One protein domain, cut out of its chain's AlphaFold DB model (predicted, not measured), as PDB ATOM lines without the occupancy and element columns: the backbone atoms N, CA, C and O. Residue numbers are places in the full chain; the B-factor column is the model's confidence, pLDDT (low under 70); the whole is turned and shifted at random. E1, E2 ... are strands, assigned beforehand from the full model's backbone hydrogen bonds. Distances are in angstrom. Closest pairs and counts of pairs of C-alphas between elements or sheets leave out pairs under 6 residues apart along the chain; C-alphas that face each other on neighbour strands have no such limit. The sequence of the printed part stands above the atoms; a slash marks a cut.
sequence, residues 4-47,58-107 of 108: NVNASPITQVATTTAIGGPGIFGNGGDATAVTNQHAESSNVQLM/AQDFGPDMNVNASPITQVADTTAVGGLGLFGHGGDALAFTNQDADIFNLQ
ATOM      1  N   ASN A   4     222.574 285.606 197.386       79.12
ATOM      2  CA  ASN A   4     223.667 285.755 196.448       79.12
ATOM      3  C   ASN A   4     224.442 287.040 196.758       79.12
ATOM      4  O   ASN A   4     223.877 288.134 196.759       79.12
ATOM      5  N   VAL A   5     225.743 286.915 197.012       79.00
ATOM      6  CA  VAL A   5     226.637 288.060 197.226       79.00
ATOM      7  C   VAL A   5     227.607 288.133 196.058       79.00
ATOM      8  O   VAL A   5     228.563 287.362 195.970       79.00
ATOM      9  N   ASN A   6     227.376 289.091 195.170       81.94
ATOM     10  CA  ASN A   6     228.265 289.395 194.062       81.94
ATOM     11  C   ASN A   6     229.318 290.397 194.540       81.94
ATOM     12  O   ASN A   6     229.123 291.611 194.459       81.94
ATOM     13  N   ALA A   7     230.430 289.888 195.068       74.31
ATOM     14  CA  ALA A   7     231.572 290.723 195.415       74.31
ATOM     15  C   ALA A   7     232.178 291.355 194.150       74.31
ATOM     16  O   ALA A   7     232.385 290.681 193.142       74.31
ATOM     17  N   SER A   8     232.499 292.642 194.227       81.69
ATOM     18  CA  SER A   8     233.230 293.367 193.196       81.69
ATOM     19  C   SER A   8     234.656 293.607 193.672       81.69
ATOM     20  O   SER A   8     234.874 293.825 194.865       81.69
ATOM     21  N   PRO A   9     235.644 293.560 192.769       85.88
ATOM     22  CA  PRO A   9     237.035 293.712 193.152       85.88
ATOM     23  C   PRO A   9     237.338 295.140 193.619       85.88
ATOM     24  O   PRO A   9     236.954 296.120 192.977       85.88
ATOM     25  N   ILE A  10     238.111 295.237 194.699       90.00
ATOM     26  CA  ILE A  10     238.891 296.428 195.037       90.00
ATOM     27  C   ILE A  10     240.278 296.237 194.420       90.00
ATOM     28  O   ILE A  10     240.971 295.269 194.726       90.00
ATOM     29  N   THR A  11     240.671 297.142 193.526       93.19
ATOM     30  CA  THR A  11     241.974 297.128 192.851       93.19
ATOM     31  C   THR A  11     242.752 298.382 193.220       93.19
ATOM     32  O   THR A  11     242.344 299.491 192.886       93.19
ATOM     33  N   GLN A  12     243.887 298.205 193.889       93.38
ATOM     34  CA  GLN A  12     244.807 299.285 194.238       93.38
ATOM     35  C   GLN A  12     246.139 299.037 193.536       93.38
ATOM     36  O   GLN A  12     246.759 297.987 193.710       93.38
ATOM     37  N   VAL A  13     246.550 299.986 192.702       95.25
ATOM     38  CA  VAL A  13     247.838 299.973 192.007       95.25
ATOM     39  C   VAL A  13     248.608 301.214 192.425       95.25
ATOM     40  O   VAL A  13     248.114 302.333 192.280       95.25
ATOM     41  N   ALA A  14     249.826 301.006 192.916       95.50
ATOM     42  CA  ALA A  14     250.723 302.073 193.326       95.50
ATOM     43  C   ALA A  14     252.089 301.925 192.651       95.50
ATOM     44  O   ALA A  14     252.787 300.933 192.868       95.50
ATOM     45  N   THR A  15     252.511 302.949 191.914       96.44
ATOM     46  CA  THR A  15     253.902 303.128 191.492       96.44
ATOM     47  C   THR A  15     254.536 304.186 192.381       96.44
ATOM     48  O   THR A  15     254.084 305.326 192.427       96.44
ATOM     49  N   THR A  16     255.601 303.831 193.099       95.69
ATOM     50  CA  THR A  16     256.320 304.778 193.966       95.69
ATOM     51  C   THR A  16     257.773 304.847 193.541       95.69
ATOM     52  O   THR A  16     258.478 303.842 193.579       95.69
ATOM     53  N   THR A  17     258.216 306.030 193.132       96.50
ATOM     54  CA  THR A  17     259.568 306.268 192.635       96.50
ATOM     55  C   THR A  17     260.223 307.395 193.421       96.50
ATOM     56  O   THR A  17     259.725 308.516 193.445       96.50
ATOM     57  N   ALA A  18     261.365 307.105 194.037       95.19
ATOM     58  CA  ALA A  18     262.227 308.098 194.663       95.19
ATOM     59  C   ALA A  18     263.615 308.008 194.026       95.19
ATOM     60  O   ALA A  18     264.258 306.960 194.079       95.19
ATOM     61  N   ILE A  19     264.062 309.095 193.399       93.81
ATOM     62  CA  ILE A  19     265.369 309.178 192.742       93.81
ATOM     63  C   ILE A  19     266.143 310.326 193.376       93.81
ATOM     64  O   ILE A  19     265.803 311.484 193.156       93.81
ATOM     65  N   GLY A  20     267.179 310.015 194.152       89.38
ATOM     66  CA  GLY A  20     268.101 311.031 194.658       89.38
ATOM     67  C   GLY A  20     268.877 311.704 193.522       89.38
ATOM     68  O   GLY A  20     269.218 311.077 192.515       89.38
ATOM     69  N   GLY A  21     269.158 312.990 193.687       88.00
ATOM     70  CA  GLY A  21     269.981 313.780 192.791       88.00
ATOM     71  C   GLY A  21     271.472 313.473 192.977       88.00
ATOM     72  O   GLY A  21     271.929 313.321 194.108       88.00
ATOM     73  N   PRO A  22     272.277 313.410 191.903       84.75
ATOM     74  CA  PRO A  22     273.727 313.281 192.026       84.75
ATOM     75  C   PRO A  22     274.370 314.549 192.612       84.75
ATOM     76  O   PRO A  22     273.940 315.669 192.331       84.75
ATOM     77  N   GLY A  23     275.459 314.379 193.364       83.94
ATOM     78  CA  GLY A  23     276.343 315.470 193.779       83.94
ATOM     79  C   GLY A  23     277.590 315.528 192.901       83.94
ATOM     80  O   GLY A  23     278.383 314.588 192.893       83.94
ATOM     81  N   ILE A  24     277.785 316.617 192.156       82.88
ATOM     82  CA  ILE A  24     278.994 316.869 191.362       82.88
ATOM     83  C   ILE A  24     279.717 318.068 191.978       82.88
ATOM     84  O   ILE A  24     279.265 319.211 191.879       82.88
ATOM     85  N   PHE A  25     280.853 317.797 192.627       78.19
ATOM     86  CA  PHE A  25     281.605 318.785 193.418       78.19
ATOM     87  C   PHE A  25     280.759 319.467 194.517       78.19
ATOM     88  O   PHE A  25     281.024 320.604 194.902       78.19
ATOM     89  N   GLY A  26     279.738 318.766 195.013       74.81
ATOM     90  CA  GLY A  26     278.773 319.206 196.018       74.81
ATOM     91  C   GLY A  26     277.933 318.022 196.518       74.81
ATOM     92  O   GLY A  26     278.171 316.889 196.096       74.81
ATOM     93  N   ASN A  27     276.963 318.262 197.406       80.56
ATOM     94  CA  ASN A  27     276.052 317.207 197.874       80.56
ATOM     95  C   ASN A  27     274.897 317.057 196.881       80.56
ATOM     96  O   ASN A  27     274.350 318.063 196.445       80.56
ATOM     97  N   GLY A  28     274.530 315.828 196.530       83.75
ATOM     98  CA  GLY A  28     273.297 315.556 195.791       83.75
ATOM     99  C   GLY A  28     272.053 315.815 196.646       83.75
ATOM    100  O   GLY A  28     272.179 315.913 197.863       83.75
ATOM    101  N   GLY A  29     270.885 315.967 196.019       89.94
ATOM    102  CA  GLY A  29     269.614 316.124 196.733       89.94
ATOM    103  C   GLY A  29     268.964 314.782 197.068       89.94
ATOM    104  O   GLY A  29     268.985 313.864 196.250       89.94
ATOM    105  N   ASP A  30     268.344 314.657 198.232       91.94
ATOM    106  CA  ASP A  30     267.625 313.445 198.620       91.94
ATOM    107  C   ASP A  30     266.241 313.380 197.965       91.94
ATOM    108  O   ASP A  30     265.653 314.388 197.570       91.94
ATOM    109  N   ALA A  31     265.697 312.171 197.841       94.06
ATOM    110  CA  ALA A  31     264.328 311.978 197.388       94.06
ATOM    111  C   ALA A  31     263.589 311.005 198.294       94.06
ATOM    112  O   ALA A  31     264.078 309.915 198.590       94.06
ATOM    113  N   THR A  32     262.378 311.378 198.693       95.88
ATOM    114  CA  THR A  32     261.455 310.506 199.417       95.88
ATOM    115  C   THR A  32     260.099 310.540 198.730       95.88
ATOM    116  O   THR A  32     259.521 311.604 198.521       95.88
ATOM    117  N   ALA A  33     259.588 309.364 198.377       96.69
ATOM    118  CA  ALA A  33     258.258 309.195 197.812       96.69
ATOM    119  C   ALA A  33     257.481 308.198 198.668       96.69
ATOM    120  O   ALA A  33     257.988 307.120 198.982       96.69
ATOM    121  N   VAL A  34     256.259 308.558 199.047       96.56
ATOM    122  CA  VAL A  34     255.381 307.712 199.858       96.56
ATOM    123  C   VAL A  34     254.010 307.654 199.205       96.56
ATOM    124  O   VAL A  34     253.404 308.683 198.909       96.56
ATOM    125  N   THR A  35     253.509 306.439 199.017       97.00
ATOM    126  CA  THR A  35     252.157 306.200 198.518       97.00
ATOM    127  C   THR A  35     251.351 305.480 199.579       97.00
ATOM    128  O   THR A  35     251.800 304.470 200.117       97.00
ATOM    129  N   ASN A  36     250.158 305.992 199.854       96.56
ATOM    130  CA  ASN A  36     249.164 305.357 200.697       96.56
ATOM    131  C   ASN A  36     247.849 305.243 199.924       96.56
ATOM    132  O   ASN A  36     247.396 306.213 199.313       96.56
ATOM    133  N   GLN A  37     247.246 304.061 199.940       96.38
ATOM    134  CA  GLN A  37     245.950 303.809 199.322       96.38
ATOM    135  C   GLN A  37     245.072 303.061 200.326       96.38
ATOM    136  O   GLN A  37     245.473 302.027 200.861       96.38
ATOM    137  N   HIS A  38     243.871 303.574 200.568       95.19
ATOM    138  CA  HIS A  38     242.830 302.939 201.364       95.19
ATOM    139  C   HIS A  38     241.556 302.822 200.531       95.19
ATOM    140  O   HIS A  38     241.220 303.740 199.783       95.19
ATOM    141  N   ALA A  39     240.879 301.679 200.625       92.44
ATOM    142  CA  ALA A  39     239.631 301.454 199.922       92.44
ATOM    143  C   ALA A  39     238.690 300.553 200.731       92.44
ATOM    144  O   ALA A  39     239.100 299.483 201.187       92.44
ATOM    145  N   GLU A  40     237.429 300.963 200.841       90.56
ATOM    146  CA  GLU A  40     236.356 300.253 201.540       90.56
ATOM    147  C   GLU A  40     235.096 300.179 200.662       90.56
ATOM    148  O   GLU A  40     234.771 301.105 199.924       90.56
ATOM    149  N   SER A  41     234.379 299.053 200.712       87.50
ATOM    150  CA  SER A  41     233.066 298.921 200.078       87.50
ATOM    151  C   SER A  41     232.075 298.275 201.035       87.50
ATOM    152  O   SER A  41     232.301 297.167 201.525       87.50
ATOM    153  N   SER A  42     230.946 298.944 201.238       86.62
ATOM    154  CA  SER A  42     229.839 298.494 202.072       86.62
ATOM    155  C   SER A  42     228.568 298.380 201.237       86.62
ATOM    156  O   SER A  42     228.260 299.249 200.427       86.62
ATOM    157  N   ASN A  43     227.839 297.273 201.379       84.19
ATOM    158  CA  ASN A  43     226.705 296.953 200.515       84.19
ATOM    159  C   ASN A  43     225.532 296.445 201.352       84.19
ATOM    160  O   ASN A  43     225.694 295.545 202.177       84.19
ATOM    161  N   VAL A  44     224.352 297.017 201.124       82.94
ATOM    162  CA  VAL A  44     223.114 296.712 201.839       82.94
ATOM    163  C   VAL A  44     222.020 296.429 200.823       82.94
ATOM    164  O   VAL A  44     221.802 297.230 199.918       82.94
ATOM    165  N   GLN A  45     221.299 295.326 201.008       80.25
ATOM    166  CA  GLN A  45     220.064 295.058 200.285       80.25
ATOM    167  C   GLN A  45     218.875 295.076 201.242       80.25
ATOM    168  O   GLN A  45     218.875 294.407 202.275       80.25
ATOM    169  N   LEU A  46     217.862 295.848 200.874       76.44
ATOM    170  CA  LEU A  46     216.555 295.873 201.500       76.44
ATOM    171  C   LEU A  46     215.664 294.846 200.802       76.44
ATOM    172  O   LEU A  46     215.703 294.699 199.584       76.44
ATOM    173  N   MET A  47     214.865 294.127 201.583       69.12
ATOM    174  CA  MET A  47     213.830 293.250 201.055       69.12
ATOM    175  C   MET A  47     212.486 293.949 201.238       69.12
ATOM    176  O   MET A  47     212.087 294.219 202.374       69.12
ATOM    177  N   ALA A  58     204.238 277.697 202.385       51.25
ATOM    178  CA  ALA A  58     204.888 278.580 201.416       51.25
ATOM    179  C   ALA A  58     206.072 279.385 202.006       51.25
ATOM    180  O   ALA A  58     206.647 280.218 201.313       51.25
ATOM    181  N   GLN A  59     206.436 279.152 203.274       51.03
ATOM    182  CA  GLN A  59     207.471 279.900 204.008       51.03
ATOM    183  C   GLN A  59     208.909 279.715 203.492       51.03
ATOM    184  O   GLN A  59     209.764 280.532 203.821       51.03
ATOM    185  N   ASP A  60     209.176 278.715 202.647       51.28
ATOM    186  CA  ASP A  60     210.511 278.509 202.063       51.28
ATOM    187  C   ASP A  60     210.787 279.383 200.817       51.28
ATOM    188  O   ASP A  60     211.931 279.465 200.359       51.28
ATOM    189  N   PHE A  61     209.772 280.096 200.303       52.44
ATOM    190  CA  PHE A  61     209.818 280.891 199.063       52.44
ATOM    191  C   PHE A  61     209.870 282.415 199.294       52.44
ATOM    192  O   PHE A  61     209.293 283.182 198.522       52.44
ATOM    193  N   GLY A  62     210.528 282.881 200.362       56.91
ATOM    194  CA  GLY A  62     210.900 284.302 200.457       56.91
ATOM    195  C   GLY A  62     211.766 284.716 199.252       56.91
ATOM    196  O   GLY A  62     212.511 283.864 198.761       56.91
ATOM    197  N   PRO A  63     211.669 285.966 198.751       64.06
ATOM    198  CA  PRO A  63     212.401 286.389 197.559       64.06
ATOM    199  C   PRO A  63     213.910 286.260 197.782       64.06
ATOM    200  O   PRO A  63     214.414 286.594 198.856       64.06
ATOM    201  N   ASP A  64     214.624 285.769 196.772       70.31
ATOM    202  CA  ASP A  64     216.076 285.638 196.840       70.31
ATOM    203  C   ASP A  64     216.736 287.021 196.911       70.31
ATOM    204  O   ASP A  64     216.357 287.955 196.195       70.31
ATOM    205  N   MET A  65     217.731 287.160 197.786       74.00
ATOM    206  CA  MET A  65     218.500 288.394 197.935       74.00
ATOM    207  C   MET A  65     219.727 288.343 197.020       74.00
ATOM    208  O   MET A  65     220.432 287.341 196.968       74.00
ATOM    209  N   ASN A  66     219.987 289.431 196.300       78.00
ATOM    210  CA  ASN A  66     221.165 289.627 195.475       78.00
ATOM    211  C   ASN A  66     221.877 290.941 195.843       78.00
ATOM    212  O   ASN A  66     221.497 292.017 195.372       78.00
ATOM    213  N   VAL A  67     222.932 290.834 196.649       78.56
ATOM    214  CA  VAL A  67     223.775 291.965 197.043       78.56
ATOM    215  C   VAL A  67     224.897 292.104 196.020       78.56
ATOM    216  O   VAL A  67     225.779 291.252 195.954       78.56
ATOM    217  N   ASN A  68     224.899 293.174 195.227       82.69
ATOM    218  CA  ASN A  68     225.983 293.451 194.277       82.69
ATOM    219  C   ASN A  68     226.899 294.529 194.830       82.69
ATOM    220  O   ASN A  68     226.460 295.662 195.017       82.69
ATOM    221  N   ALA A  69     228.167 294.206 195.040       81.19
ATOM    222  CA  ALA A  69     229.174 295.207 195.339       81.19
ATOM    223  C   ALA A  69     229.549 296.002 194.087       81.19
ATOM    224  O   ALA A  69     229.423 295.507 192.967       81.19
ATOM    225  N   SER A  70     230.028 297.232 194.269       84.25
ATOM    226  CA  SER A  70     230.590 298.044 193.183       84.25
ATOM    227  C   SER A  70     232.118 297.976 193.215       84.25
ATOM    228  O   SER A  70     232.691 297.961 194.305       84.25
ATOM    229  N   PRO A  71     232.802 297.909 192.061       88.12
ATOM    230  CA  PRO A  71     234.257 297.846 192.040       88.12
ATOM    231  C   PRO A  71     234.873 299.192 192.423       88.12
ATOM    232  O   PRO A  71     234.373 300.248 192.035       88.12
ATOM    233  N   ILE A  72     236.003 299.142 193.127       91.56
ATOM    234  CA  ILE A  72     236.855 300.309 193.389       91.56
ATOM    235  C   ILE A  72     238.165 300.109 192.645       91.56
ATOM    236  O   ILE A  72     238.763 299.036 192.695       91.56
ATOM    237  N   THR A  73     238.629 301.141 191.944       93.19
ATOM    238  CA  THR A  73     239.963 301.155 191.334       93.19
ATOM    239  C   THR A  73     240.688 302.430 191.731       93.19
ATOM    240  O   THR A  73     240.229 303.528 191.425       93.19
ATOM    241  N   GLN A  74     241.826 302.278 192.400       94.44
ATOM    242  CA  GLN A  74     242.730 303.364 192.759       94.44
ATOM    243  C   GLN A  74     244.072 303.146 192.067       94.44
ATOM    244  O   GLN A  74     244.678 302.080 192.180       94.44
ATOM    245  N   VAL A  75     244.534 304.170 191.352       95.50
ATOM    246  CA  VAL A  75     245.855 304.194 190.720       95.50
ATOM    247  C   VAL A  75     246.600 305.405 191.252       95.50
ATOM    248  O   VAL A  75     246.137 306.536 191.090       95.50
ATOM    249  N   ALA A  76     247.732 305.163 191.904       95.31
ATOM    250  CA  ALA A  76     248.599 306.190 192.454       95.31
ATOM    251  C   ALA A  76     249.991 306.076 191.840       95.31
ATOM    252  O   ALA A  76     250.643 305.045 191.972       95.31
ATOM    253  N   ASP A  77     250.470 307.163 191.247       96.56
ATOM    254  CA  ASP A  77     251.852 307.284 190.797       96.56
ATOM    255  C   ASP A  77     252.519 308.419 191.577       96.56
ATOM    256  O   ASP A  77     252.272 309.600 191.338       96.56
ATOM    257  N   THR A  78     253.369 308.062 192.537       96.44
ATOM    258  CA  THR A  78     254.113 309.023 193.358       96.44
ATOM    259  C   THR A  78     255.556 309.058 192.906       96.44
ATOM    260  O   THR A  78     256.253 308.045 192.964       96.44
ATOM    261  N   THR A  79     256.030 310.233 192.497       96.25
ATOM    262  CA  THR A  79     257.416 310.417 192.060       96.25
ATOM    263  C   THR A  79     258.061 311.593 192.779       96.25
ATOM    264  O   THR A  79     257.558 312.711 192.718       96.25
ATOM    265  N   ALA A  80     259.202 311.344 193.420       95.88
ATOM    266  CA  ALA A  80     260.107 312.362 193.940       95.88
ATOM    267  C   ALA A  80     261.463 312.245 193.236       95.88
ATOM    268  O   ALA A  80     262.043 311.158 193.185       95.88
ATOM    269  N   VAL A  81     261.975 313.360 192.710       93.38
ATOM    270  CA  VAL A  81     263.300 313.424 192.076       93.38
ATOM    271  C   VAL A  81     264.105 314.550 192.708       93.38
ATOM    272  O   VAL A  81     263.794 315.722 192.501       93.38
ATOM    273  N   GLY A  82     265.126 314.180 193.475       89.38
ATOM    274  CA  GLY A  82     266.081 315.106 194.065       89.38
ATOM    275  C   GLY A  82     266.888 315.815 192.977       89.38
ATOM    276  O   GLY A  82     267.278 315.233 191.963       89.38
ATOM    277  N   GLY A  83     267.120 317.104 193.176       86.31
ATOM    278  CA  GLY A  83     267.886 317.966 192.297       86.31
ATOM    279  C   GLY A  83     269.385 317.669 192.326       86.31
ATOM    280  O   GLY A  83     269.965 317.293 193.345       86.31
ATOM    281  N   LEU A  84     270.029 317.896 191.182       83.81
ATOM    282  CA  LEU A  84     271.479 317.821 191.027       83.81
ATOM    283  C   LEU A  84     272.168 318.910 191.863       83.81
ATOM    284  O   LEU A  84     271.821 320.086 191.755       83.81
ATOM    285  N   GLY A  85     273.189 318.540 192.630       80.69
ATOM    286  CA  GLY A  85     274.082 319.503 193.275       80.69
ATOM    287  C   GLY A  85     275.315 319.748 192.417       80.69
ATOM    288  O   GLY A  85     276.253 318.959 192.486       80.69
ATOM    289  N   LEU A  86     275.333 320.815 191.610       78.44
ATOM    290  CA  LEU A  86     276.532 321.244 190.876       78.44
ATOM    291  C   LEU A  86     277.181 322.422 191.615       78.44
ATOM    292  O   LEU A  86     276.590 323.497 191.681       78.44
ATOM    293  N   PHE A  87     278.382 322.226 192.168       72.38
ATOM    294  CA  PHE A  87     279.108 323.254 192.942       72.38
ATOM    295  C   PHE A  87     278.343 323.799 194.172       72.38
ATOM    296  O   PHE A  87     278.534 324.946 194.575       72.38
ATOM    297  N   GLY A  88     277.468 322.986 194.770       72.44
ATOM    298  CA  GLY A  88     276.619 323.358 195.906       72.44
ATOM    299  C   GLY A  88     275.790 322.176 196.417       72.44
ATOM    300  O   GLY A  88     276.083 321.027 196.092       72.44
ATOM    301  N   HIS A  89     274.760 322.439 197.221       78.56
ATOM    302  CA  HIS A  89     273.803 321.410 197.642       78.56
ATOM    303  C   HIS A  89     272.708 321.239 196.579       78.56
ATOM    304  O   HIS A  89     272.139 322.228 196.115       78.56
ATOM    305  N   GLY A  90     272.440 319.998 196.175       82.00
ATOM    306  CA  GLY A  90     271.288 319.623 195.364       82.00
ATOM    307  C   GLY A  90     269.993 319.815 196.148       82.00
ATOM    308  O   GLY A  90     270.002 319.845 197.376       82.00
ATOM    309  N   GLY A  91     268.882 320.017 195.441       86.88
ATOM    310  CA  GLY A  91     267.581 320.220 196.081       86.88
ATOM    311  C   GLY A  91     266.944 318.900 196.498       86.88
ATOM    312  O   GLY A  91     266.926 317.964 195.710       86.88
ATOM    313  N   ASP A  92     266.368 318.826 197.690       90.50
ATOM    314  CA  ASP A  92     265.632 317.632 198.103       90.50
ATOM    315  C   ASP A  92     264.234 317.605 197.473       90.50
ATOM    316  O   ASP A  92     263.617 318.646 197.226       90.50
ATOM    317  N   ALA A  93     263.713 316.405 197.234       91.38
ATOM    318  CA  ALA A  93     262.355 316.196 196.767       91.38
ATOM    319  C   ALA A  93     261.580 315.289 197.714       91.38
ATOM    320  O   ALA A  93     262.039 314.230 198.141       91.38
ATOM    321  N   LEU A  94     260.347 315.693 197.989       94.19
ATOM    322  CA  LEU A  94     259.429 314.948 198.825       94.19
ATOM    323  C   LEU A  94     258.076 314.885 198.127       94.19
ATOM    324  O   LEU A  94     257.500 315.921 197.796       94.19
ATOM    325  N   ALA A  95     257.582 313.673 197.897       95.00
ATOM    326  CA  ALA A  95     256.293 313.439 197.263       95.00
ATOM    327  C   ALA A  95     255.450 312.477 198.097       95.00
ATOM    328  O   ALA A  95     255.926 311.435 198.552       95.00
ATOM    329  N   PHE A  96     254.175 312.818 198.252       95.94
ATOM    330  CA  PHE A  96     253.191 311.977 198.915       95.94
ATOM    331  C   PHE A  96     251.954 311.866 198.040       95.94
ATOM    332  O   PHE A  96     251.412 312.887 197.618       95.94
ATOM    333  N   THR A  97     251.470 310.644 197.849       96.06
ATOM    334  CA  THR A  97     250.113 310.404 197.357       96.06
ATOM    335  C   THR A  97     249.349 309.651 198.424       96.06
ATOM    336  O   THR A  97     249.801 308.614 198.901       96.06
ATOM    337  N   ASN A  98     248.182 310.168 198.784       95.62
ATOM    338  CA  ASN A  98     247.231 309.487 199.645       95.62
ATOM    339  C   ASN A  98     245.897 309.406 198.909       95.62
ATOM    340  O   ASN A  98     245.312 310.444 198.597       95.62
ATOM    341  N   GLN A  99     245.434 308.197 198.621       95.06
ATOM    342  CA  GLN A  99     244.119 307.958 198.037       95.06
ATOM    343  C   GLN A  99     243.261 307.203 199.037       95.06
ATOM    344  O   GLN A  99     243.695 306.213 199.614       95.06
ATOM    345  N   ASP A 100     242.042 307.687 199.221       95.25
ATOM    346  CA  ASP A 100     241.019 307.044 200.028       95.25
ATOM    347  C   ASP A 100     239.747 306.937 199.182       95.25
ATOM    348  O   ASP A 100     239.442 307.852 198.408       95.25
ATOM    349  N   ALA A 101     239.068 305.799 199.237       91.75
ATOM    350  CA  ALA A 101     237.861 305.534 198.470       91.75
ATOM    351  C   ALA A 101     236.907 304.654 199.273       91.75
ATOM    352  O   ALA A 101     237.211 303.503 199.558       91.75
ATOM    353  N   ASP A 102     235.721 305.177 199.549       91.69
ATOM    354  CA  ASP A 102     234.630 304.434 200.165       91.69
ATOM    355  C   ASP A 102     233.440 304.405 199.200       91.69
ATOM    356  O   ASP A 102     233.101 305.418 198.576       91.69
ATOM    357  N   ILE A 103     232.820 303.238 199.050       89.12
ATOM    358  CA  ILE A 103     231.550 303.086 198.350       89.12
ATOM    359  C   ILE A 103     230.542 302.413 199.272       89.12
ATOM    360  O   ILE A 103     230.693 301.244 199.624       89.12
ATOM    361  N   PHE A 104     229.431 303.110 199.515       87.06
ATOM    362  CA  PHE A 104     228.228 302.538 200.102       87.06
ATOM    363  C   PHE A 104     227.170 302.281 199.025       87.06
ATOM    364  O   PHE A 104     226.714 303.210 198.357       87.06
ATOM    365  N   ASN A 105     226.758 301.027 198.869       84.62
ATOM    366  CA  ASN A 105     225.717 300.628 197.933       84.62
ATOM    367  C   ASN A 105     224.446 300.219 198.674       84.62
ATOM    368  O   ASN A 105     224.478 299.308 199.501       84.62
ATOM    369  N   LEU A 106     223.324 300.849 198.331       83.50
ATOM    370  CA  LEU A 106     222.004 300.475 198.823       83.50
ATOM    371  C   LEU A 106     221.161 299.941 197.670       83.50
ATOM    372  O   LEU A 106     220.944 300.626 196.672       83.50
ATOM    373  N   GLN A 107     220.674 298.723 197.840       78.00
ATOM    374  CA  GLN A 107     219.863 297.987 196.882       78.00
ATOM    375  C   GLN A 107     218.510 297.691 197.524       78.00
ATOM    376  O   GLN A 107     218.440 297.472 198.730       78.00
TER     377      GLN A 107
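AT A GLANCE: This is residues 4 to 47 and 58 to 107 of the 108 residues of an uncharacterized protein of Microvirga mediterraneensis (UniProt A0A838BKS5). A long, thin rod has E3 and E6 side by side in one layer, over a second layer where the pairs E1 with E4 and E2 with E5 follow end to end. After E2 and E5 the chain folds back. The printed part has 94 residues and six strands, E1 to E6, in three parallel two-strand sheets: all strand, extended, radius of gyration of the C-alphas 23.6 A, spans 87 by 14 by 11 A.

IN THESE COORDINATES: E3, residues 31 to 45, measures 47.5 A from first to last C-alpha and begins with C-alpha 31 at (264.328, 311.978, 197.388); E6, residues 93 to 107, measures 46.2 A and ends with C-alpha 107 at (219.863, 297.987, 196.882). E2, residues 10 to 19, and E5, residues 72 to 81, each measure 29.5 A; E1 is residues 4 to 6, E4 residues 65 to 68.

HOW THE PARTS SIT: Within hydrogen-bond range are N 32 and O 93 of E3 and E6, 2.9 A, N 15 and O 76 of E2 and E5, 2.8 A, and N 4 and O 65 of E1 and E4, 2.8 A. The closest C-alphas of E3 and E5, Ala 33 and Ala 80, are 5.3 A apart.

THE WHOLE: Residues 48 to 57 are cut out, leaving C-alphas 47 and 58 17.2 A apart. Links E2 to E3 and E5 to E6 are long. Residues 47 and 58 to 63 have pLDDT under 70.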